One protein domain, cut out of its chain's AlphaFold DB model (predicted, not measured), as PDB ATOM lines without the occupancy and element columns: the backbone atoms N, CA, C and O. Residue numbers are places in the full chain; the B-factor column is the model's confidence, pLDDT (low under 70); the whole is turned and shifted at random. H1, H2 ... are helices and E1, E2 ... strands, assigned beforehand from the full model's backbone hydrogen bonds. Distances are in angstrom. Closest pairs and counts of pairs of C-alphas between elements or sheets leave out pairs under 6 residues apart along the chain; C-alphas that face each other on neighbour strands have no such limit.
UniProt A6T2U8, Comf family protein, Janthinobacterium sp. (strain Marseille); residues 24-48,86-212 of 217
ATOM      1  N   CYS A  24      35.648 -21.741  47.289       92.06
ATOM      2  CA  CYS A  24      35.574 -22.100  45.879       92.06
ATOM      3  C   CYS A  24      34.217 -21.669  45.301       92.06
ATOM      4  O   CYS A  24      33.176 -22.053  45.829       92.06
ATOM      5  N   ALA A  25      34.226 -20.951  44.180       91.75
ATOM      6  CA  ALA A  25      33.022 -20.429  43.538       91.75
ATOM      7  C   ALA A  25      32.058 -21.515  43.023       91.75
ATOM      8  O   ALA A  25      30.921 -21.205  42.684       91.75
ATOM      9  N   LEU A  26      32.507 -22.776  42.939       93.06
ATOM     10  CA  LEU A  26      31.697 -23.898  42.451       93.06
ATOM     11  C   LEU A  26      31.212 -24.842  43.550       93.06
ATOM     12  O   LEU A  26      30.070 -25.282  43.503       93.06
ATOM     13  N   CYS A  27      32.063 -25.179  44.521       93.81
ATOM     14  CA  CYS A  27      31.731 -26.162  45.559       93.81
ATOM     15  C   CYS A  27      31.664 -25.579  46.974       93.81
ATOM     16  O   CYS A  27      31.447 -26.324  47.924       93.81
ATOM     17  N   SER A  28      31.899 -24.275  47.131       92.25
ATOM     18  CA  SER A  28      31.870 -23.541  48.404       92.25
ATOM     19  C   SER A  28      32.877 -23.994  49.472       92.25
ATOM     20  O   SER A  28      32.920 -23.405  50.552       92.25
ATOM     21  N   ILE A  29      33.734 -24.978  49.174       92.06
ATOM     22  CA  ILE A  29      34.795 -25.438  50.077       92.06
ATOM     23  C   ILE A  29      35.773 -24.277  50.345       92.06
ATOM     24  O   ILE A  29      36.253 -23.675  49.376       92.06
ATOM     25  N   PRO A  30      36.077 -23.956  51.620       89.75
ATOM     26  CA  PRO A  30      37.039 -22.917  51.980       89.75
ATOM     27  C   PRO A  30      38.450 -23.191  51.445       89.75
ATOM     28  O   PRO A  30      38.910 -24.331  51.402       89.75
ATOM     29  N   GLY A  31      39.158 -22.129  51.077       85.81
ATOM     30  CA  GLY A  31      40.526 -22.166  50.575       85.81
ATOM     31  C   GLY A  31      41.096 -20.762  50.363       85.81
ATOM     32  O   GLY A  31      40.620 -19.781  50.931       85.81
ATOM     33  N   THR A  32      42.134 -20.667  49.535       83.12
ATOM     34  CA  THR A  32      42.835 -19.405  49.222       83.12
ATOM     35  C   THR A  32      42.650 -18.958  47.771       83.12
ATOM     36  O   THR A  32      43.203 -17.941  47.354       83.12
ATOM     37  N   SER A  33      41.900 -19.725  46.976       84.12
ATOM     38  CA  SER A  33      41.634 -19.447  45.569       84.12
ATOM     39  C   SER A  33      40.137 -19.467  45.273       84.12
ATOM     40  O   SER A  33      39.387 -20.288  45.801       84.12
ATOM     41  N   ALA A  34      39.716 -18.622  44.327       86.75
ATOM     42  CA  ALA A  34      38.336 -18.580  43.832       86.75
ATOM     43  C   ALA A  34      37.875 -19.905  43.192       86.75
ATOM     44  O   ALA A  34      36.683 -20.144  43.037       86.75
ATOM     45  N   LEU A  35      38.813 -20.781  42.820       90.81
ATOM     46  CA  LEU A  35      38.538 -22.115  42.305       90.81
ATOM     47  C   LEU A  35      39.525 -23.113  42.917       90.81
ATOM     48  O   LEU A  35      40.740 -22.942  42.785       90.81
ATOM     49  N   CYS A  36      39.017 -24.150  43.583       91.81
ATOM     50  CA  CYS A  36      39.858 -25.203  44.148       91.81
ATOM     51  C   CYS A  36      40.409 -26.127  43.048       91.81
ATOM     52  O   CYS A  36      39.828 -26.247  41.964       91.81
ATOM     53  N   ALA A  37      41.526 -26.806  43.327       92.12
ATOM     54  CA  ALA A  37      42.164 -27.703  42.363       92.12
ATOM     55  C   ALA A  37      41.228 -28.817  41.836       92.12
ATOM     56  O   ALA A  37      41.218 -29.015  40.620       92.12
ATOM     57  N   PRO A  38      40.383 -29.477  42.662       94.50
ATOM     58  CA  PRO A  38      39.409 -30.453  42.167       94.50
ATOM     59  C   PRO A  38      38.420 -29.870  41.149       94.50
ATOM     60  O   PRO A  38      38.285 -30.405  40.050       94.50
ATOM     61  N   CYS A  39      37.782 -28.734  41.457       94.50
ATOM     62  CA  CYS A  39      36.843 -28.087  40.537       94.50
ATOM     63  C   CYS A  39      37.536 -27.594  39.261       94.50
ATOM     64  O   CYS A  39      36.984 -27.722  38.168       94.50
ATOM     65  N   ARG A  40      38.769 -27.080  39.370       92.69
ATOM     66  CA  ARG A  40      39.583 -26.720  38.200       92.69
ATOM     67  C   ARG A  40      39.853 -27.932  37.314       92.69
ATOM     68  O   ARG A  40      39.633 -27.865  36.106       92.69
ATOM     69  N   GLY A  41      40.264 -29.038  37.929       92.44
ATOM     70  CA  GLY A  41      40.518 -30.313  37.271       92.44
ATOM     71  C   GLY A  41      39.290 -30.857  36.541       92.44
ATOM     72  O   GLY A  41      39.375 -31.233  35.373       92.44
ATOM     73  N   GLN A  42      38.139 -30.843  37.205       93.50
ATOM     74  CA  GLN A  42      36.895 -31.395  36.679       93.50
ATOM     75  C   GLN A  42      36.327 -30.578  35.512       93.50
ATOM     76  O   GLN A  42      35.967 -31.151  34.485       93.50
ATOM     77  N   PHE A  43      36.251 -29.253  35.659       92.06
ATOM     78  CA  PHE A  43      35.470 -28.416  34.743       92.06
ATOM     79  C   PHE A  43      36.306 -27.656  33.709       92.06
ATOM     80  O   PHE A  43      35.773 -27.272  32.674       92.06
ATOM     81  N   PHE A  44      37.606 -27.449  33.949       90.69
ATOM     82  CA  PHE A  44      38.434 -26.566  33.113       90.69
ATOM     83  C   PHE A  44      39.657 -27.252  32.487       90.69
ATOM     84  O   PHE A  44      40.400 -26.611  31.740       90.69
ATOM     85  N   SER A  45      39.874 -28.549  32.744       86.56
ATOM     86  CA  SER A  45      40.997 -29.295  32.149       86.56
ATOM     87  C   SER A  45      40.791 -29.628  30.677       86.56
ATOM     88  O   SER A  45      41.754 -29.676  29.913       86.56
ATOM     89  N   ARG A  46      39.545 -29.892  30.268       83.50
ATOM     90  CA  ARG A  46      39.226 -30.249  28.884       83.50
ATOM     91  C   ARG A  46      38.933 -28.989  28.090       83.50
ATOM     92  O   ARG A  46      38.011 -28.248  28.413       83.50
ATOM     93  N   ARG A  47      39.687 -28.780  27.014       79.62
ATOM     94  CA  ARG A  47      39.396 -27.755  26.013       79.62
ATOM     95  C   ARG A  47      39.424 -28.414  24.639       79.62
ATOM     96  O   ARG A  47      40.475 -28.931  24.265       79.62
ATOM     97  N   PRO A  48      38.293 -28.454  23.915       85.50
ATOM     98  CA  PRO A  48      38.308 -28.931  22.541       85.50
ATOM     99  C   PRO A  48      39.178 -27.994  21.691       85.50
ATOM    100  O   PRO A  48      39.349 -26.827  22.069       85.50
ATOM    101  N   ASP A  86      33.145 -22.496  26.969       93.19
ATOM    102  CA  ASP A  86      31.804 -22.363  26.397       93.19
ATOM    103  C   ASP A  86      30.823 -21.785  27.421       93.19
ATOM    104  O   ASP A  86      30.975 -21.970  28.629       93.19
ATOM    105  N   TYR A  87      29.801 -21.081  26.929       93.19
ATOM    106  CA  TYR A  87      28.719 -20.562  27.763       93.19
ATOM    107  C   TYR A  87      27.747 -21.698  28.124       93.19
ATOM    108  O   TYR A  87      26.677 -21.843  27.536       93.19
ATOM    109  N   SER A  88      28.179 -22.546  29.050       92.62
ATOM    110  CA  SER A  88      27.446 -23.685  29.605       92.62
ATOM    111  C   SER A  88      27.921 -23.954  31.031       92.62
ATOM    112  O   SER A  88      28.974 -23.448  31.432       92.62
ATOM    113  N   ALA A  89      27.203 -24.800  31.771       92.44
ATOM    114  CA  ALA A  89      27.605 -25.197  33.116       92.44
ATOM    115  C   ALA A  89      29.077 -25.670  33.168       92.44
ATOM    116  O   ALA A  89      29.484 -26.485  32.334       92.44
ATOM    117  N   PRO A  90      29.889 -25.186  34.132       94.44
ATOM    118  CA  PRO A  90      29.538 -24.241  35.204       94.44
ATOM    119  C   PRO A  90      29.819 -22.755  34.881       94.44
ATOM    120  O   PRO A  90      29.647 -21.895  35.746       94.44
ATOM    121  N   ILE A  91      30.323 -22.433  33.685       94.81
ATOM    122  CA  ILE A  91      30.762 -21.076  33.313       94.81
ATOM    123  C   ILE A  91      29.584 -20.107  33.233       94.81
ATOM    124  O   ILE A  91      29.707 -18.975  33.693       94.81
ATOM    125  N   ASP A  92      28.450 -20.538  32.687       94.88
ATOM    126  CA  ASP A  92      27.223 -19.737  32.631       94.88
ATOM    127  C   ASP A  92      26.802 -19.223  34.018       94.88
ATOM    128  O   ASP A  92      26.560 -18.027  34.183       94.88
ATOM    129  N   HIS A  93      26.816 -20.077  35.041       94.38
ATOM    130  CA  HIS A  93      26.485 -19.719  36.418       94.38
ATOM    131  C   HIS A  93      27.480 -18.707  36.989       94.38
ATOM    132  O   HIS A  93      27.070 -17.725  37.607       94.38
ATOM    133  N   LEU A  94      28.781 -18.899  36.747       95.25
ATOM    134  CA  LEU A  94      29.813 -17.951  37.176       95.25
ATOM    135  C   LEU A  94      29.666 -16.593  36.476       95.25
ATOM    136  O   LEU A  94      29.842 -15.547  37.102       95.25
ATOM    137  N   VAL A  95      29.314 -16.588  35.188       95.00
ATOM    138  CA  VAL A  95      29.075 -15.351  34.436       95.00
ATOM    139  C   VAL A  95      27.829 -14.642  34.961       95.00
ATOM    140  O   VAL A  95      27.861 -13.427  35.147       95.00
ATOM    141  N   LEU A  96      26.745 -15.366  35.253       93.88
ATOM    142  CA  LEU A  96      25.539 -14.797  35.862       93.88
ATOM    143  C   LEU A  96      25.818 -14.244  37.268       93.88
ATOM    144  O   LEU A  96      25.388 -13.132  37.581       93.88
ATOM    145  N   ALA A  97      26.591 -14.961  38.084       93.62
ATOM    146  CA  ALA A  97      27.014 -14.517  39.411       93.62
ATOM    147  C   ALA A  97      27.861 -13.234  39.349       93.62
ATOM    148  O   ALA A  97      27.659 -12.318  40.149       93.62
ATOM    149  N   LEU A  98      28.746 -13.120  38.355       93.44
ATOM    150  CA  LEU A  98      29.476 -11.882  38.092       93.44
ATOM    151  C   LEU A  98      28.551 -10.773  37.567       93.44
ATOM    152  O   LEU A  98      28.731  -9.620  37.935       93.44
ATOM    153  N   LYS A  99      27.576 -11.080  36.701       90.75
ATOM    154  CA  LYS A  99      26.716 -10.075  36.046       90.75
ATOM    155  C   LYS A  99      25.650  -9.468  36.946       90.75
ATOM    156  O   LYS A  99      25.346  -8.283  36.803       90.75
ATOM    157  N   PHE A 100      25.055 -10.305  37.785       88.81
ATOM    158  CA  PHE A 100      23.826 -10.003  38.518       88.81
ATOM    159  C   PHE A 100      23.955 -10.262  40.022       88.81
ATOM    160  O   PHE A 100      23.224  -9.671  40.804       88.81
ATOM    161  N   GLY A 101      24.898 -11.114  40.435       85.44
ATOM    162  CA  GLY A 101      25.193 -11.382  41.846       85.44
ATOM    163  C   GLY A 101      26.258 -10.466  42.452       85.44
ATOM    164  O   GLY A 101      26.654 -10.691  43.593       85.44
ATOM    165  N   ASN A 102      26.762  -9.479  41.698       87.06
ATOM    166  CA  ASN A 102      27.830  -8.552  42.102       87.06
ATOM    167  C   ASN A 102      29.088  -9.250  42.657       87.06
ATOM    168  O   ASN A 102      29.835  -8.677  43.451       87.06
ATOM    169  N   GLN A 103      29.357 -10.486  42.224       91.06
ATOM    170  CA  GLN A 103      30.504 -11.266  42.686       91.06
ATOM    171  C   GLN A 103      31.785 -10.853  41.946       91.06
ATOM    172  O   GLN A 103      32.363 -11.625  41.182       91.06
ATOM    173  N   LEU A 104      32.258  -9.624  42.180       91.69
ATOM    174  CA  LEU A 104      33.458  -9.063  41.536       91.69
ATOM    175  C   LEU A 104      34.728  -9.894  41.773       91.69
ATOM    176  O   LEU A 104      35.640  -9.885  40.949       91.69
ATOM    177  N   ALA A 105      34.763 -10.676  42.855       89.88
ATOM    178  CA  ALA A 105      35.831 -11.635  43.135       89.88
ATOM    179  C   ALA A 105      35.986 -12.721  42.048       89.88
ATOM    180  O   ALA A 105      37.032 -13.365  41.972       89.88
ATOM    181  N   LEU A 106      34.988 -12.903  41.173       93.94
ATOM    182  CA  LEU A 106      35.074 -13.797  40.016       93.94
ATOM    183  C   LEU A 106      35.853 -13.190  38.843       93.94
ATOM    184  O   LEU A 106      36.318 -13.930  37.979       93.94
ATOM    185  N   ALA A 107      36.044 -11.872  38.785       95.69
ATOM    186  CA  ALA A 107      36.733 -11.254  37.654       95.69
ATOM    187  C   ALA A 107      38.219 -11.675  37.543       95.69
ATOM    188  O   ALA A 107      38.642 -12.053  36.445       95.69
ATOM    189  N   PRO A 108      39.004 -11.750  38.643       94.81
ATOM    190  CA  PRO A 108      40.334 -12.364  38.618       94.81
ATOM    191  C   PRO A 108      40.330 -13.843  38.204       94.81
ATOM    192  O   PRO A 108      41.260 -14.284  37.532       94.81
ATOM    193  N   LEU A 109      39.286 -14.605  38.559       94.50
ATOM    194  CA  LEU A 109      39.139 -15.995  38.118       94.50
ATOM    195  C   LEU A 109      38.991 -16.067  36.592       94.50
ATOM    196  O   LEU A 109      39.721 -16.819  35.951       94.50
ATOM    197  N   PHE A 110      38.104 -15.264  35.999       96.94
ATOM    198  CA  PHE A 110      37.946 -15.218  34.542       96.94
ATOM    199  C   PHE A 110      39.224 -14.777  33.830       96.94
ATOM    200  O   PHE A 110      39.607 -15.402  32.842       96.94
ATOM    201  N   ALA A 111      39.926 -13.771  34.353       97.31
ATOM    202  CA  ALA A 111      41.221 -13.369  33.814       97.31
ATOM    203  C   ALA A 111      42.228 -14.527  33.829       97.31
ATOM    204  O   ALA A 111      42.851 -14.798  32.805       97.31
ATOM    205  N   GLN A 112      42.333 -15.271  34.935       95.19
ATOM    206  CA  GLN A 112      43.212 -16.441  35.007       95.19
ATOM    207  C   GLN A 112      42.803 -17.538  34.013       95.19
ATOM    208  O   GLN A 112      43.666 -18.137  33.378       95.19
ATOM    209  N   LEU A 113      41.504 -17.792  33.833       95.31
ATOM    210  CA  LEU A 113      41.018 -18.769  32.853       95.31
ATOM    211  C   LEU A 113      41.311 -18.351  31.403       95.31
ATOM    212  O   LEU A 113      41.514 -19.222  30.552       95.31
ATOM    213  N   ILE A 114      41.339 -17.048  31.112       96.06
ATOM    214  CA  ILE A 114      41.772 -16.509  29.813       96.06
ATOM    215  C   ILE A 114      43.291 -16.656  29.657       96.06
ATOM    216  O   ILE A 114      43.743 -17.089  28.602       96.06
ATOM    217  N   VAL A 115      44.084 -16.383  30.699       95.19
ATOM    218  CA  VAL A 115      45.544 -16.606  30.679       95.19
ATOM    219  C   VAL A 115      45.872 -18.079  30.437       95.19
ATOM    220  O   VAL A 115      46.686 -18.397  29.577       95.19
ATOM    221  N   ASP A 116      45.197 -18.995  31.130       92.50
ATOM    222  CA  ASP A 116      45.363 -20.437  30.920       92.50
ATOM    223  C   ASP A 116      45.029 -20.871  29.486       92.50
ATOM    224  O   ASP A 116      45.596 -21.844  28.989       92.50
ATOM    225  N   ALA A 117      44.059 -20.197  28.859       92.62
ATOM    226  CA  ALA A 117      43.696 -20.412  27.465       92.62
ATOM    227  C   ALA A 117      44.832 -19.958  26.550       92.62
ATOM    228  O   ALA A 117      45.319 -20.727  25.729       92.62
ATOM    229  N   LEU A 118      45.278 -18.720  26.764       92.12
ATOM    230  CA  LEU A 118      46.316 -18.050  25.999       92.12
ATOM    231  C   LEU A 118      47.637 -18.827  26.022       92.12
ATOM    232  O   LEU A 118      48.228 -19.052  24.974       92.12
ATOM    233  N   LEU A 119      48.075 -19.297  27.194       89.75
ATOM    234  CA  LEU A 119      49.336 -20.037  27.358       89.75
ATOM    235  C   LEU A 119      49.364 -21.389  26.627       89.75
ATOM    236  O   LEU A 119      50.430 -21.985  26.478       89.75
ATOM    237  N   ARG A 120      48.206 -21.907  26.206       85.31
ATOM    238  CA  ARG A 120      48.108 -23.160  25.443       85.31
ATOM    239  C   ARG A 120      48.113 -22.932  23.936       85.31
ATOM    240  O   ARG A 120      48.305 -23.892  23.189       85.31
ATOM    241  N   GLU A 121      47.932 -21.692  23.495       83.31
ATOM    242  CA  GLU A 121      48.027 -21.329  22.088       83.31
ATOM    243  C   GLU A 121      49.496 -21.245  21.676       83.31
ATOM    244  O   GLU A 121      50.276 -20.460  22.208       83.31
ATOM    245  N   ARG A 122      49.890 -22.076  20.706       68.81
ATOM    246  CA  ARG A 122      51.298 -22.210  20.297       68.81
ATOM    247  C   ARG A 122      51.860 -20.971  19.595       68.81
ATOM    248  O   ARG A 122      53.071 -20.794  19.588       68.81
ATOM    249  N   ALA A 123      51.007 -20.162  18.967       69.50
ATOM    250  CA  ALA A 123      51.418 -19.041  18.121       69.50
ATOM    251  C   ALA A 123      50.410 -17.885  18.195       69.50
ATOM    252  O   ALA A 123      49.854 -17.460  17.183       69.50
ATOM    253  N   PHE A 124      50.141 -17.394  19.404       79.44
ATOM    254  CA  PHE A 124      49.327 -16.197  19.586       79.44
ATOM    255  C   PHE A 124      50.219 -14.951  19.566       79.44
ATOM    256  O   PHE A 124      51.077 -14.780  20.433       79.44
ATOM    257  N   ALA A 125      50.026 -14.078  18.576       87.69
ATOM    258  CA  ALA A 125      50.666 -12.769  18.575       87.69
ATOM    259  C   ALA A 125      50.119 -11.960  19.755       87.69
ATOM    260  O   ALA A 125      48.909 -11.819  19.897       87.69
ATOM    261  N   MET A 126      50.978 -11.430  20.621       92.94
ATOM    262  CA  MET A 126      50.494 -10.624  21.742       92.94
ATOM    263  C   MET A 126      49.988  -9.260  21.244       92.94
ATOM    264  O   MET A 126      50.584  -8.679  20.332       92.94
ATOM    265  N   PRO A 127      48.878  -8.739  21.793       95.38
ATOM    266  CA  PRO A 127      48.418  -7.385  21.503       95.38
ATOM    267  C   PRO A 127      49.366  -6.354  22.123       95.38
ATOM    268  O   PRO A 127      50.021  -6.628  23.126       95.38
ATOM    269  N   THR A 128      49.414  -5.152  21.560       96.56
ATOM    270  CA  THR A 128      50.165  -4.020  22.126       96.56
ATOM    271  C   THR A 128      49.323  -3.202  23.098       96.56
ATOM    272  O   THR A 128      49.866  -2.577  24.006       96.56
ATOM    273  N   ILE A 129      47.999  -3.217  22.928       97.12
ATOM    274  CA  ILE A 129      47.029  -2.526  23.782       97.12
ATOM    275  C   ILE A 129      45.776  -3.381  23.992       97.12
ATOM    276  O   ILE A 129      45.411  -4.211  23.157       97.12
ATOM    277  N   MET A 130      45.102  -3.161  25.115       97.94
ATOM    278  CA  MET A 130      43.864  -3.840  25.483       97.94
ATOM    279  C   MET A 130      42.755  -2.824  25.746       97.94
ATOM    280  O   MET A 130      42.989  -1.786  26.361       97.94
ATOM    281  N   ALA A 131      41.531  -3.151  25.354       97.81
ATOM    282  CA  ALA A 131      40.327  -2.440  25.759       97.81
ATOM    283  C   ALA A 131      39.248  -3.429  26.200       97.81
ATOM    284  O   ALA A 131      39.258  -4.597  25.818       97.81
ATOM    285  N   ALA A 132      38.309  -2.956  27.012       97.62
ATOM    286  CA  ALA A 132      37.120  -3.712  27.378       97.62
ATOM    287  C   ALA A 132      35.912  -3.178  26.607       97.62
ATOM    288  O   ALA A 132      35.813  -1.969  26.377       97.62
ATOM    289  N   VAL A 133      34.981  -4.057  26.241       95.94
ATOM    290  CA  VAL A 133      33.715  -3.645  25.625       95.94
ATOM    291  C   VAL A 133      32.939  -2.760  26.615       95.94
ATOM    292  O   VAL A 133      32.714  -3.163  27.761       95.94
ATOM    293  N   PRO A 134      32.527  -1.541  26.223       94.56
ATOM    294  CA  PRO A 134      31.811  -0.645  27.116       94.56
ATOM    295  C   PRO A 134      30.356  -1.083  27.308       94.56
ATOM    296  O   PRO A 134      29.645  -1.499  26.382       94.56
ATOM    297  N   LEU A 135      29.892  -0.925  28.543       91.56
ATOM    298  CA  LEU A 135      28.491  -1.070  28.903       91.56
ATOM    299  C   LEU A 135      27.743   0.244  28.607       91.56
ATOM    300  O   LEU A 135      28.346   1.311  28.631       91.56
ATOM    301  N   GLY A 136      26.445   0.164  28.301       89.81
ATOM    302  CA  GLY A 136      25.602   1.361  28.183       89.81
ATOM    303  C   GLY A 136      25.442   2.057  29.531       89.81
ATOM    304  O   GLY A 136      25.499   1.391  30.567       89.81
ATOM    305  N   GLU A 137      25.250   3.373  29.523       89.69
ATOM    306  CA  GLU A 137      25.136   4.200  30.729       89.69
ATOM    307  C   GLU A 137      24.030   3.708  31.660       89.69
ATOM    308  O   GLU A 137      24.256   3.592  32.865       89.69
ATOM    309  N   LYS A 138      22.864   3.333  31.112       89.69
ATOM    310  CA  LYS A 138      21.744   2.824  31.924       89.69
ATOM    311  C   LYS A 138      22.125   1.541  32.647       89.69
ATOM    312  O   LYS A 138      21.990   1.438  33.861       89.69
ATOM    313  N   ARG A 139      22.687   0.585  31.905       88.31
ATOM    314  CA  ARG A 139      23.133  -0.693  32.471       88.31
ATOM    315  C   ARG A 139      24.287  -0.507  33.447       88.31
ATOM    316  O   ARG A 139      24.364  -1.249  34.416       88.31
ATOM    317  N   LEU A 140      25.187   0.443  33.198       91.19
ATOM    318  CA  LEU A 140      26.276   0.761  34.115       91.19
ATOM    319  C   LEU A 140      25.738   1.352  35.420       91.19
ATOM    320  O   LEU A 140      26.204   0.950  36.481       91.19
ATOM    321  N   ALA A 141      24.740   2.235  35.352       92.12
ATOM    322  CA  ALA A 141      24.076   2.794  36.527       92.12
ATOM    323  C   ALA A 141      23.306   1.727  37.327       92.12
ATOM    324  O   ALA A 141      23.440   1.667  38.544       92.12
ATOM    325  N   GLU A 142      22.558   0.848  36.653       90.19
ATOM    326  CA  GLU A 142      21.805  -0.249  37.288       90.19
ATOM    327  C   GLU A 142      22.720  -1.264  37.984       90.19
ATOM    328  O   GLU A 142      22.404  -1.788  39.050       90.19
ATOM    329  N   ARG A 143      23.857  -1.568  37.359       90.25
ATOM    330  CA  ARG A 143      24.764  -2.647  37.765       90.25
ATOM    331  C   ARG A 143      25.901  -2.183  38.664       90.25
ATOM    332  O   ARG A 143      26.458  -2.986  39.401       90.25
ATOM    333  N   GLY A 144      26.293  -0.916  38.563       93.69
ATOM    334  CA  GLY A 144      27.397  -0.305  39.307       93.69
ATOM    335  C   GLY A 144      28.802  -0.590  38.760       93.69
ATOM    336  O   GLY A 144      29.764   0.004  39.239       93.69
ATOM    337  N   PHE A 145      28.960  -1.474  37.766       94.44
ATOM    338  CA  PHE A 145      30.259  -1.811  37.164       94.44
ATOM    339  C   PHE A 145      30.128  -2.392  35.749       94.44
ATOM    340  O   PHE A 145      29.059  -2.835  35.324       94.44
ATOM    341  N   ASN A 146      31.252  -2.422  35.028       95.75
ATOM    342  CA  ASN A 146      31.390  -3.078  33.729       95.75
ATOM    343  C   ASN A 146      32.184  -4.388  33.889       95.75
ATOM    344  O   ASN A 146      33.382  -4.357  34.158       95.75
ATOM    345  N   GLN A 147      31.534  -5.534  33.682       95.88
ATOM    346  CA  GLN A 147      32.131  -6.871  33.809       95.88
ATOM    347  C   GLN A 147      33.382  -7.046  32.962       95.88
ATOM    348  O   GLN A 147      34.396  -7.530  33.456       95.88
ATOM    349  N   ALA A 148      33.306  -6.654  31.690       97.31
ATOM    350  CA  ALA A 148      34.412  -6.796  30.761       97.31
ATOM    351  C   ALA A 148      35.624  -5.997  31.251       97.31
ATOM    352  O   ALA A 148      36.753  -6.480  31.193       97.31
ATOM    353  N   LEU A 149      35.389  -4.806  31.814       97.81
ATOM    354  CA  LEU A 149      36.443  -3.986  32.406       97.81
ATOM    355  C   LEU A 149      37.029  -4.630  33.667       97.81
ATOM    356  O   LEU A 149      38.251  -4.671  33.819       97.81
ATOM    357  N   GLU A 150      36.184  -5.165  34.544       97.75
ATOM    358  CA  GLU A 150      36.633  -5.830  35.770       97.75
ATOM    359  C   GLU A 150      37.418  -7.118  35.490       97.75
ATOM    360  O   GLU A 150      38.332  -7.439  36.245       97.75
ATOM    361  N   ILE A 151      37.147  -7.813  34.377       98.38
ATOM    362  CA  ILE A 151      37.970  -8.933  33.882       98.38
ATOM    363  C   ILE A 151      39.270  -8.413  33.245       98.38
ATOM    364  O   ILE A 151      40.351  -8.950  33.496       98.38
ATOM    365  N   ALA A 152      39.193  -7.347  32.444       98.38
ATOM    366  CA  ALA A 152      40.343  -6.796  31.729       98.38
ATOM    367  C   ALA A 152      41.425  -6.241  32.670       98.38
ATOM    368  O   ALA A 152      42.610  -6.351  32.366       98.38
ATOM    369  N   ARG A 153      41.058  -5.672  33.828       98.38
ATOM    370  CA  ARG A 153      42.013  -5.127  34.815       98.38
ATOM    371  C   ARG A 153      43.035  -6.162  35.323       98.38
ATOM    372  O   ARG A 153      44.234  -5.900  35.206       98.38
ATOM    373  N   PRO A 154      42.634  -7.303  35.917       97.81
ATOM    374  CA  PRO A 154      43.570  -8.346  36.320       97.81
ATOM    375  C   PRO A 154      44.230  -9.030  35.119       97.81
ATOM    376  O   PRO A 154      45.408  -9.363  35.215       97.81
ATOM    377  N   LEU A 155      43.533  -9.176  33.985       98.31
ATOM    378  CA  LEU A 155      44.119  -9.758  32.773       98.31
ATOM    379  C   LEU A 155      45.301  -8.921  32.264       98.31
ATOM    380  O   LEU A 155      46.397  -9.446  32.110       98.31
ATOM    381  N   SER A 156      45.108  -7.611  32.099       98.38
ATOM    382  CA  SER A 156      46.139  -6.639  31.713       98.38
ATOM    383  C   SER A 156      47.399  -6.752  32.573       98.38
ATOM    384  O   SER A 156      48.506  -6.792  32.038       98.38
ATOM    385  N   LYS A 157      47.236  -6.890  33.896       97.88
ATOM    386  CA  LYS A 157      48.355  -7.106  34.825       97.88
ATOM    387  C   LYS A 157      49.036  -8.458  34.614       97.88
ATOM    388  O   LYS A 157      50.258  -8.519  34.637       97.88
ATOM    389  N   ALA A 158      48.260  -9.524  34.422       96.50
ATOM    390  CA  ALA A 158      48.777 -10.884  34.295       96.50
ATOM    391  C   ALA A 158      49.600 -11.100  33.015       96.50
ATOM    392  O   ALA A 158      50.559 -11.863  33.040       96.50
ATOM    393  N   ILE A 159      49.244 -10.421  31.918       96.00
ATOM    394  CA  ILE A 159      49.941 -10.541  30.624       96.00
ATOM    395  C   ILE A 159      50.765  -9.303  30.244       96.00
ATOM    396  O   ILE A 159      51.273  -9.231  29.131       96.00
ATOM    397  N   ALA A 160      50.895  -8.338  31.159       96.94
ATOM    398  CA  ALA A 160      51.657  -7.099  30.985       96.94
ATOM    399  C   ALA A 160      51.274  -6.268  29.739       96.94
ATOM    400  O   ALA A 160      52.129  -5.636  29.123       96.94
ATOM    401  N   ILE A 161      49.983  -6.230  29.388       97.44
ATOM    402  CA  ILE A 161      49.463  -5.429  28.266       97.44
ATOM    403  C   ILE A 161      48.714  -4.207  28.804       97.44
ATOM    404  O   ILE A 161      47.826  -4.383  29.641       97.44
ATOM    405  N   PRO A 162      49.008  -2.977  28.343       97.56
ATOM    406  CA  PRO A 162      48.335  -1.776  28.826       97.56
ATOM    407  C   PRO A 162      46.841  -1.790  28.482       97.56
ATOM    408  O   PRO A 162      46.446  -1.937  27.326       97.56
ATOM    409  N   LEU A 163      46.010  -1.608  29.508       98.31
ATOM    410  CA  LEU A 163      44.566  -1.453  29.374       98.31
ATOM    411  C   LEU A 163      44.204   0.022  29.189       98.31
ATOM    412  O   LEU A 163      44.575   0.862  30.009       98.31
ATOM    413  N   LEU A 164      43.413   0.308  28.158       97.19
ATOM    414  CA  LEU A 164      42.846   1.612  27.832       97.19
ATOM    415  C   LEU A 164      41.313   1.556  27.985       97.19
ATOM    416  O   LEU A 164      40.603   1.280  27.017       97.19
ATOM    417  N   PRO A 165      40.762   1.808  29.191       93.31
ATOM    418  CA  PRO A 165      39.334   1.625  29.468       93.31
ATOM    419  C   PRO A 165      38.404   2.522  28.647       93.31
ATOM    420  O   PRO A 165      37.233   2.202  28.493       93.31
ATOM    421  N   GLN A 166      38.915   3.656  28.162       92.38
ATOM    422  CA  GLN A 166      38.148   4.664  27.429       92.38
ATOM    423  C   GLN A 166      38.385   4.601  25.914       92.38
ATOM    424  O   GLN A 166      37.956   5.499  25.201       92.38
ATOM    425  N   LEU A 167      39.080   3.571  25.411       95.19
ATOM    426  CA  LEU A 167      39.395   3.453  23.984       95.19
ATOM    427  C   LEU A 167      38.133   3.328  23.120       95.19
ATOM    428  O   LEU A 167      38.064   3.885  22.025       95.19
ATOM    429  N   ILE A 168      37.143   2.597  23.630       95.12
ATOM    430  CA  ILE A 168      35.875   2.319  22.961       95.12
ATOM    431  C   ILE A 168      34.762   2.931  23.796       95.12
ATOM    432  O   ILE A 168      34.701   2.741  25.011       95.12
ATOM    433  N   GLN A 169      33.862   3.636  23.130       93.38
ATOM    434  CA  GLN A 169      32.669   4.218  23.717       93.38
ATOM    435  C   GLN A 169      31.436   3.515  23.164       93.38
ATOM    436  O   GLN A 169      31.417   3.071  22.014       93.38
ATOM    437  N   ARG A 170      30.402   3.400  23.996       92.56
ATOM    438  CA  ARG A 170      29.088   2.958  23.544       92.56
ATOM    439  C   ARG A 170      28.266   4.198  23.212       92.56
ATOM    440  O   ARG A 170      27.924   4.954  24.111       92.56
ATOM    441  N   SER A 171      27.972   4.410  21.934       86.81
ATOM    442  CA  SER A 171      27.284   5.609  21.432       86.81
ATOM    443  C   SER A 171      25.768   5.567  21.639       86.81
ATOM    444  O   SER A 171      25.117   6.607  21.667       86.81
ATOM    445  N   ARG A 172      25.189   4.366  21.770       85.75
ATOM    446  CA  ARG A 172      23.752   4.176  21.996       85.75
ATOM    447  C   ARG A 172      23.432   2.972  22.871       85.75
ATOM    448  O   ARG A 172      24.131   1.954  22.878       85.75
ATOM    449  N   GLU A 173      22.301   3.070  23.557       84.00
ATOM    450  CA  GLU A 173      21.679   1.933  24.225       84.00
ATOM    451  C   GLU A 173      21.107   0.951  23.197       84.00
ATOM    452  O   GLU A 173      20.596   1.335  22.146       84.00
ATOM    453  N   THR A 174      21.189  -0.341  23.505       81.31
ATOM    454  CA  THR A 174      20.736  -1.418  22.610       81.31
ATOM    455  C   THR A 174      19.978  -2.469  23.410       81.31
ATOM    456  O   THR A 174      20.351  -2.745  24.556       81.31
ATOM    457  N   ALA A 175      19.000  -3.142  22.801       78.50
ATOM    458  CA  ALA A 175      18.307  -4.260  23.441       78.50
ATOM    459  C   ALA A 175      19.286  -5.392  23.824       78.50
ATOM    460  O   ALA A 175      20.416  -5.466  23.322       78.50
ATOM    461  N   MET A 176      18.892  -6.260  24.760       78.69
ATOM    462  CA  MET A 176      19.705  -7.424  25.125       78.69
ATOM    463  C   MET A 176      19.816  -8.368  23.924       78.69
ATOM    464  O   MET A 176      18.812  -8.761  23.349       78.69
ATOM    465  N   GLN A 177      21.033  -8.757  23.533       77.69
ATOM    466  CA  GLN A 177      21.201  -9.652  22.378       77.69
ATOM    467  C   GLN A 177      20.578 -11.036  22.599       77.69
ATOM    468  O   GLN A 177      20.120 -11.660  21.644       77.69
ATOM    469  N   SER A 178      20.533 -11.503  23.849       75.62
ATOM    470  CA  SER A 178      19.907 -12.772  24.225       75.62
ATOM    471  C   SER A 178      18.399 -12.796  23.974       75.62
ATOM    472  O   SER A 178      17.855 -13.870  23.747       75.62
ATOM    473  N   SER A 179      17.730 -11.638  23.972       80.56
ATOM    474  CA  SER A 179      16.298 -11.532  23.676       80.56
ATOM    475  C   SER A 179      16.003 -11.312  22.190       80.56
ATOM    476  O   SER A 179      14.849 -11.095  21.834       80.56
ATOM    477  N   LEU A 180      17.023 -11.312  21.324       80.69
ATOM    478  CA  LEU A 180      16.876 -11.048  19.893       80.69
ATOM    479  C   LEU A 180      17.164 -12.298  19.045       80.69
ATOM    480  O   LEU A 180      18.109 -13.044  19.354       80.69
ATOM    481  N   PRO A 181      16.414 -12.498  17.942       83.31
ATOM    482  CA  PRO A 181      16.745 -13.508  16.944       83.31
ATOM    483  C   PRO A 181      18.080 -13.169  16.251       83.31
ATOM    484  O   PRO A 181      18.460 -11.994  16.219       83.31
ATOM    485  N   PRO A 182      18.795 -14.164  15.689       78.12
ATOM    486  CA  PRO A 182      20.148 -13.988  15.146       78.12
ATOM    487  C   PRO A 182      20.307 -12.793  14.195       78.12
ATOM    488  O   PRO A 182      21.171 -11.946  14.422       78.12
ATOM    489  N   ASP A 183      19.421 -12.650  13.208       80.19
ATOM    490  CA  ASP A 183      19.514 -11.581  12.201       80.19
ATOM    491  C   ASP A 183      19.329 -10.179  12.809       80.19
ATOM    492  O   ASP A 183      19.976  -9.210  12.404       80.19
ATOM    493  N   ALA A 184      18.507 -10.069  13.857       80.19
ATOM    494  CA  ALA A 184      18.275  -8.809  14.558       80.19
ATOM    495  C   ALA A 184      19.459  -8.395  15.447       80.19
ATOM    496  O   ALA A 184      19.606  -7.209  15.759       80.19
ATOM    497  N   ARG A 185      20.337  -9.330  15.844       81.69
ATOM    498  CA  ARG A 185      21.513  -9.018  16.680       81.69
ATOM    499  C   ARG A 185      22.499  -8.118  15.947       81.69
ATOM    500  O   ARG A 185      22.979  -7.147  16.532       81.69
ATOM    501  N   HIS A 186      22.743  -8.396  14.665       78.19
ATOM    502  CA  HIS A 186      23.624  -7.581  13.828       78.19
ATOM    503  C   HIS A 186      23.105  -6.148  13.691       78.19
ATOM    504  O   HIS A 186      23.863  -5.195  13.875       78.19
ATOM    505  N   HIS A 187      21.805  -5.983  13.441       79.00
ATOM    506  CA  HIS A 187      21.190  -4.662  13.338       79.00
ATOM    507  C   HIS A 187      21.210  -3.902  14.677       79.00
ATOM    508  O   HIS A 187      21.518  -2.710  14.725       79.00
ATOM    509  N   ASN A 188      20.959  -4.602  15.785       82.69
ATOM    510  CA  ASN A 188      20.984  -4.023  17.128       82.69
ATOM    511  C   ASN A 188      22.383  -3.523  17.541       82.69
ATOM    512  O   ASN A 188      22.476  -2.560  18.293       82.69
ATOM    513  N   MET A 189      23.465  -4.137  17.047       85.19
ATOM    514  CA  MET A 189      24.845  -3.720  17.352       85.19
ATOM    515  C   MET A 189      25.433  -2.712  16.360       85.19
ATOM    516  O   MET A 189      26.475  -2.121  16.648       85.19
ATOM    517  N   ARG A 190      24.795  -2.499  15.202       82.50
ATOM    518  CA  ARG A 190      25.299  -1.576  14.178       82.50
ATOM    519  C   ARG A 190      25.462  -0.171  14.762       82.50
ATOM    520  O   ARG A 190      24.560   0.306  15.448       82.50
ATOM    521  N   ASP A 191      26.621   0.445  14.553       84.00
ATOM    522  CA  ASP A 191      26.960   1.792  15.037       84.00
ATOM    523  C   ASP A 191      26.787   1.996  16.556       84.00
ATOM    524  O   ASP A 191      26.712   3.127  17.027       84.00
ATOM    525  N   ALA A 192      26.713   0.908  17.342       89.38
ATOM    526  CA  ALA A 192      26.540   0.970  18.796       89.38
ATOM    527  C   ALA A 192      27.836   1.285  19.551       89.38
ATOM    528  O   ALA A 192      27.794   1.655  20.725       89.38
ATOM    529  N   PHE A 193      28.975   1.119  18.882       93.00
ATOM    530  CA  PHE A 193      30.297   1.335  19.441       93.00
ATOM    531  C   PHE A 193      31.112   2.228  18.522       93.00
ATOM    532  O   PHE A 193      31.110   2.043  17.304       93.00
ATOM    533  N   THR A 194      31.836   3.161  19.119       93.69
ATOM    534  CA  THR A 194      32.731   4.082  18.423       93.69
ATOM    535  C   THR A 194      34.074   4.123  19.135       93.69
ATOM    536  O   THR A 194      34.171   3.849  20.332       93.69
ATOM    537  N   LEU A 195      35.130   4.478  18.409       94.44
ATOM    538  CA  LEU A 195      36.380   4.873  19.051       94.44
ATOM    539  C   LEU A 195      36.171   6.197  19.786       94.44
ATOM    540  O   LEU A 195      35.382   7.036  19.344       94.44
ATOM    541  N   ALA A 196      36.899   6.403  20.882       92.38
ATOM    542  CA  ALA A 196      36.974   7.733  21.473       92.38
ATOM    543  C   ALA A 196      37.557   8.734  20.451       92.38
ATOM    544  O   ALA A 196      38.452   8.360  19.686       92.38
ATOM    545  N   PRO A 197      37.114  10.008  20.440       87.38
ATOM    546  CA  PRO A 197      37.464  10.971  19.388       87.38
ATOM    547  C   PRO A 197      38.967  11.135  19.113       87.38
ATOM    548  O   PRO A 197      39.365  11.396  17.985       87.38
ATOM    549  N   GLN A 198      39.808  10.955  20.134       87.25
ATOM    550  CA  GLN A 198      41.264  11.131  20.058       87.25
ATOM    551  C   GLN A 198      42.027   9.801  19.923       87.25
ATOM    552  O   GLN A 198      43.253   9.778  19.939       87.25
ATOM    553  N   ALA A 199      41.318   8.674  19.822       91.94
ATOM    554  CA  ALA A 199      41.925   7.348  19.842       91.94
ATOM    555  C   ALA A 199      42.292   6.810  18.451       91.94
ATOM    556  O   ALA A 199      42.969   5.789  18.369       91.94
ATOM    557  N   ALA A 200      41.866   7.463  17.365       90.00
ATOM    558  CA  ALA A 200      42.054   6.960  16.001       90.00
ATOM    559  C   ALA A 200      43.533   6.734  15.643       90.00
ATOM    560  O   ALA A 200      43.889   5.680  15.119       90.00
ATOM    561  N   ASP A 201      44.401   7.688  15.976       91.50
ATOM    562  CA  ASP A 201      45.838   7.561  15.712       91.50
ATOM    563  C   ASP A 201      46.514   6.572  16.664       91.50
ATOM    564  O   ASP A 201      47.456   5.889  16.275       91.50
ATOM    565  N   LEU A 202      45.982   6.422  17.882       91.69
ATOM    566  CA  LEU A 202      46.479   5.459  18.860       91.69
ATOM    567  C   LEU A 202      46.253   4.008  18.425       91.69
ATOM    568  O   LEU A 202      47.029   3.141  18.809       91.69
ATOM    569  N   VAL A 203      45.190   3.728  17.665       93.56
ATOM    570  CA  VAL A 203      44.842   2.361  17.233       93.56
ATOM    571  C   VAL A 203      45.384   1.998  15.857       93.56
ATOM    572  O   VAL A 203      45.444   0.818  15.510       93.56
ATOM    573  N   ARG A 204      45.762   2.989  15.047       93.12
ATOM    574  CA  ARG A 204      46.191   2.761  13.666       93.12
ATOM    575  C   ARG A 204      47.450   1.891  13.635       93.12
ATOM    576  O   ARG A 204      48.479   2.259  14.184       93.12
ATOM    577  N   GLY A 205      47.361   0.743  12.964       92.88
ATOM    578  CA  GLY A 205      48.475  -0.204  12.834       92.88
ATOM    579  C   GLY A 205      48.789  -1.009  14.099       92.88
ATOM    580  O   GLY A 205      49.729  -1.798  14.086       92.88
ATOM    581  N   GLN A 206      48.013  -0.848  15.174       95.12
ATOM    582  CA  GLN A 206      48.205  -1.603  16.407       95.12
ATOM    583  C   GLN A 206      47.502  -2.958  16.358       95.12
ATOM    584  O   GLN A 206      46.434  -3.107  15.763       95.12
ATOM    585  N   HIS A 207      48.065  -3.927  17.079       95.50
ATOM    586  CA  HIS A 207      47.384  -5.175  17.396       95.50
ATOM    587  C   HIS A 207      46.645  -5.024  18.732       95.50
ATOM    588  O   HIS A 207      47.265  -4.805  19.774       95.50
ATOM    589  N   ILE A 208      45.315  -5.101  18.705       96.38
ATOM    590  CA  ILE A 208      44.457  -4.672  19.818       96.38
ATOM    591  C   ILE A 208      43.652  -5.853  20.341       96.38
ATOM    592  O   ILE A 208      42.936  -6.503  19.585       96.38
ATOM    593  N   ALA A 209      43.701  -6.082  21.653       96.94
ATOM    594  CA  ALA A 209      42.807  -7.031  22.307       96.94
ATOM    595  C   ALA A 209      41.543  -6.342  22.822       96.94
ATOM    596  O   ALA A 209      41.618  -5.361  23.563       96.94
ATOM    597  N   ILE A 210      40.387  -6.912  22.485       97.44
ATOM    598  CA  ILE A 210      39.087  -6.518  23.029       97.44
ATOM    599  C   ILE A 210      38.610  -7.597  23.997       97.44
ATOM    600  O   ILE A 210      38.490  -8.763  23.626       97.44
ATOM    601  N   VAL A 211      38.339  -7.205  25.238       98.00
ATOM    602  CA  VAL A 211      37.816  -8.088  26.283       98.00
ATOM    603  C   VAL A 211      36.309  -7.900  26.381       98.00
ATOM    604  O   VAL A 211      35.839  -6.774  26.532       98.00
ATOM    605  N   ASP A 212      35.567  -9.001  26.340       95.75
ATOM    606  CA  ASP A 212      34.129  -9.057  26.600       95.75
ATOM    607  C   ASP A 212      33.832 -10.214  27.565       95.75
ATOM    608  O   ASP A 212      34.650 -11.124  27.728       95.75
TER     609      ASP A 212
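This is residues 24 to 48 and 86 to 212 of the 217 residues of the protein "Comf family protein" of Janthinobacterium sp. (strain Marseille) (UniProt A6T2U8). A two-strand parallel sheet, E1 and E4, is covered by the helix H5, which also packs against H3, the two helices crossing. Along the longest axis, H1 lies at one end beyond H3, and a second small sheet, the antiparallel pair E2 and E3, lies toward the other end with H7. The printed part has 152 residues, with seven named helices and four named strands in the order H1 H2 H3 E1 H4 H5 E2 H6 E3 H7 E4; the class is mostly helix. It is compact, with a radius of gyration of the C-alphas of 16.8 A and spans of 47 by 35 by 29 A.

E1, residues 129 to 132, and E4, residues 208 to 211, are parallel neighbours at 26 degrees, with N 131 and O 209 within hydrogen-bond range at 2.8 A. The closest C-alphas of E1 and H5, residues 147 to 159, are those of Ala 132 and Leu 149, 5.1 A apart. H3, residues 106 to 118, and H5 touch, closest at the C-alphas of Ala 107 and Ile 151, 4.6 A, at a steep tilt of 51 degrees, the same way. With residues 106 to 107 alone, H3 only just touches H2, residues 91 to 100, with 3 pairs of C-alphas within 8 A, the closest being Leu 98 and Leu 106 at 6.2 A; they form a helical hairpin. H4, residues 137 to 143, is close to H2 but not clearly touching, with the C-alphas of Phe 100 and Arg 143 closest at 7.5 A. E2, residues 168 to 170, and E3, residues 193 to 195, are antiparallel neighbours at 144 degrees, with N 169 and O 194 2.8 A apart. H1, residues 37 to 44, H6, residues 182 to 189, and H7, residues 200 to 203, touch no helix. In H1, H2, H3 and H4 each O i to N i+4 pair is within hydrogen-bond range; H5 has 8 of 9 and H6 2 of 4, and H7 is too short for such a pair.

H3 and H5 each measure 18.5 A from first to last C-alpha, H2 14.1 A, H6 11.5 A and E1 10.6 A. H1 begins at C-alpha 37, (42.164, -27.703, 42.363). H5 begins at C-alpha 147, (32.131, -6.871, 33.809), and E4 ends at C-alpha 211, (37.816, -8.088, 26.283).

The two C-alphas farthest apart, those of Ile 29 and Asp 201, are 48.9 A apart. Residues 49 to 85 are not printed, and C-alphas 48 and 86 are 10.0 A apart across the cut. Of the links printed whole, E2 to H6 is long. Mean pLDDT of the printed part is 91.0; residues 122 to 123 are under 70.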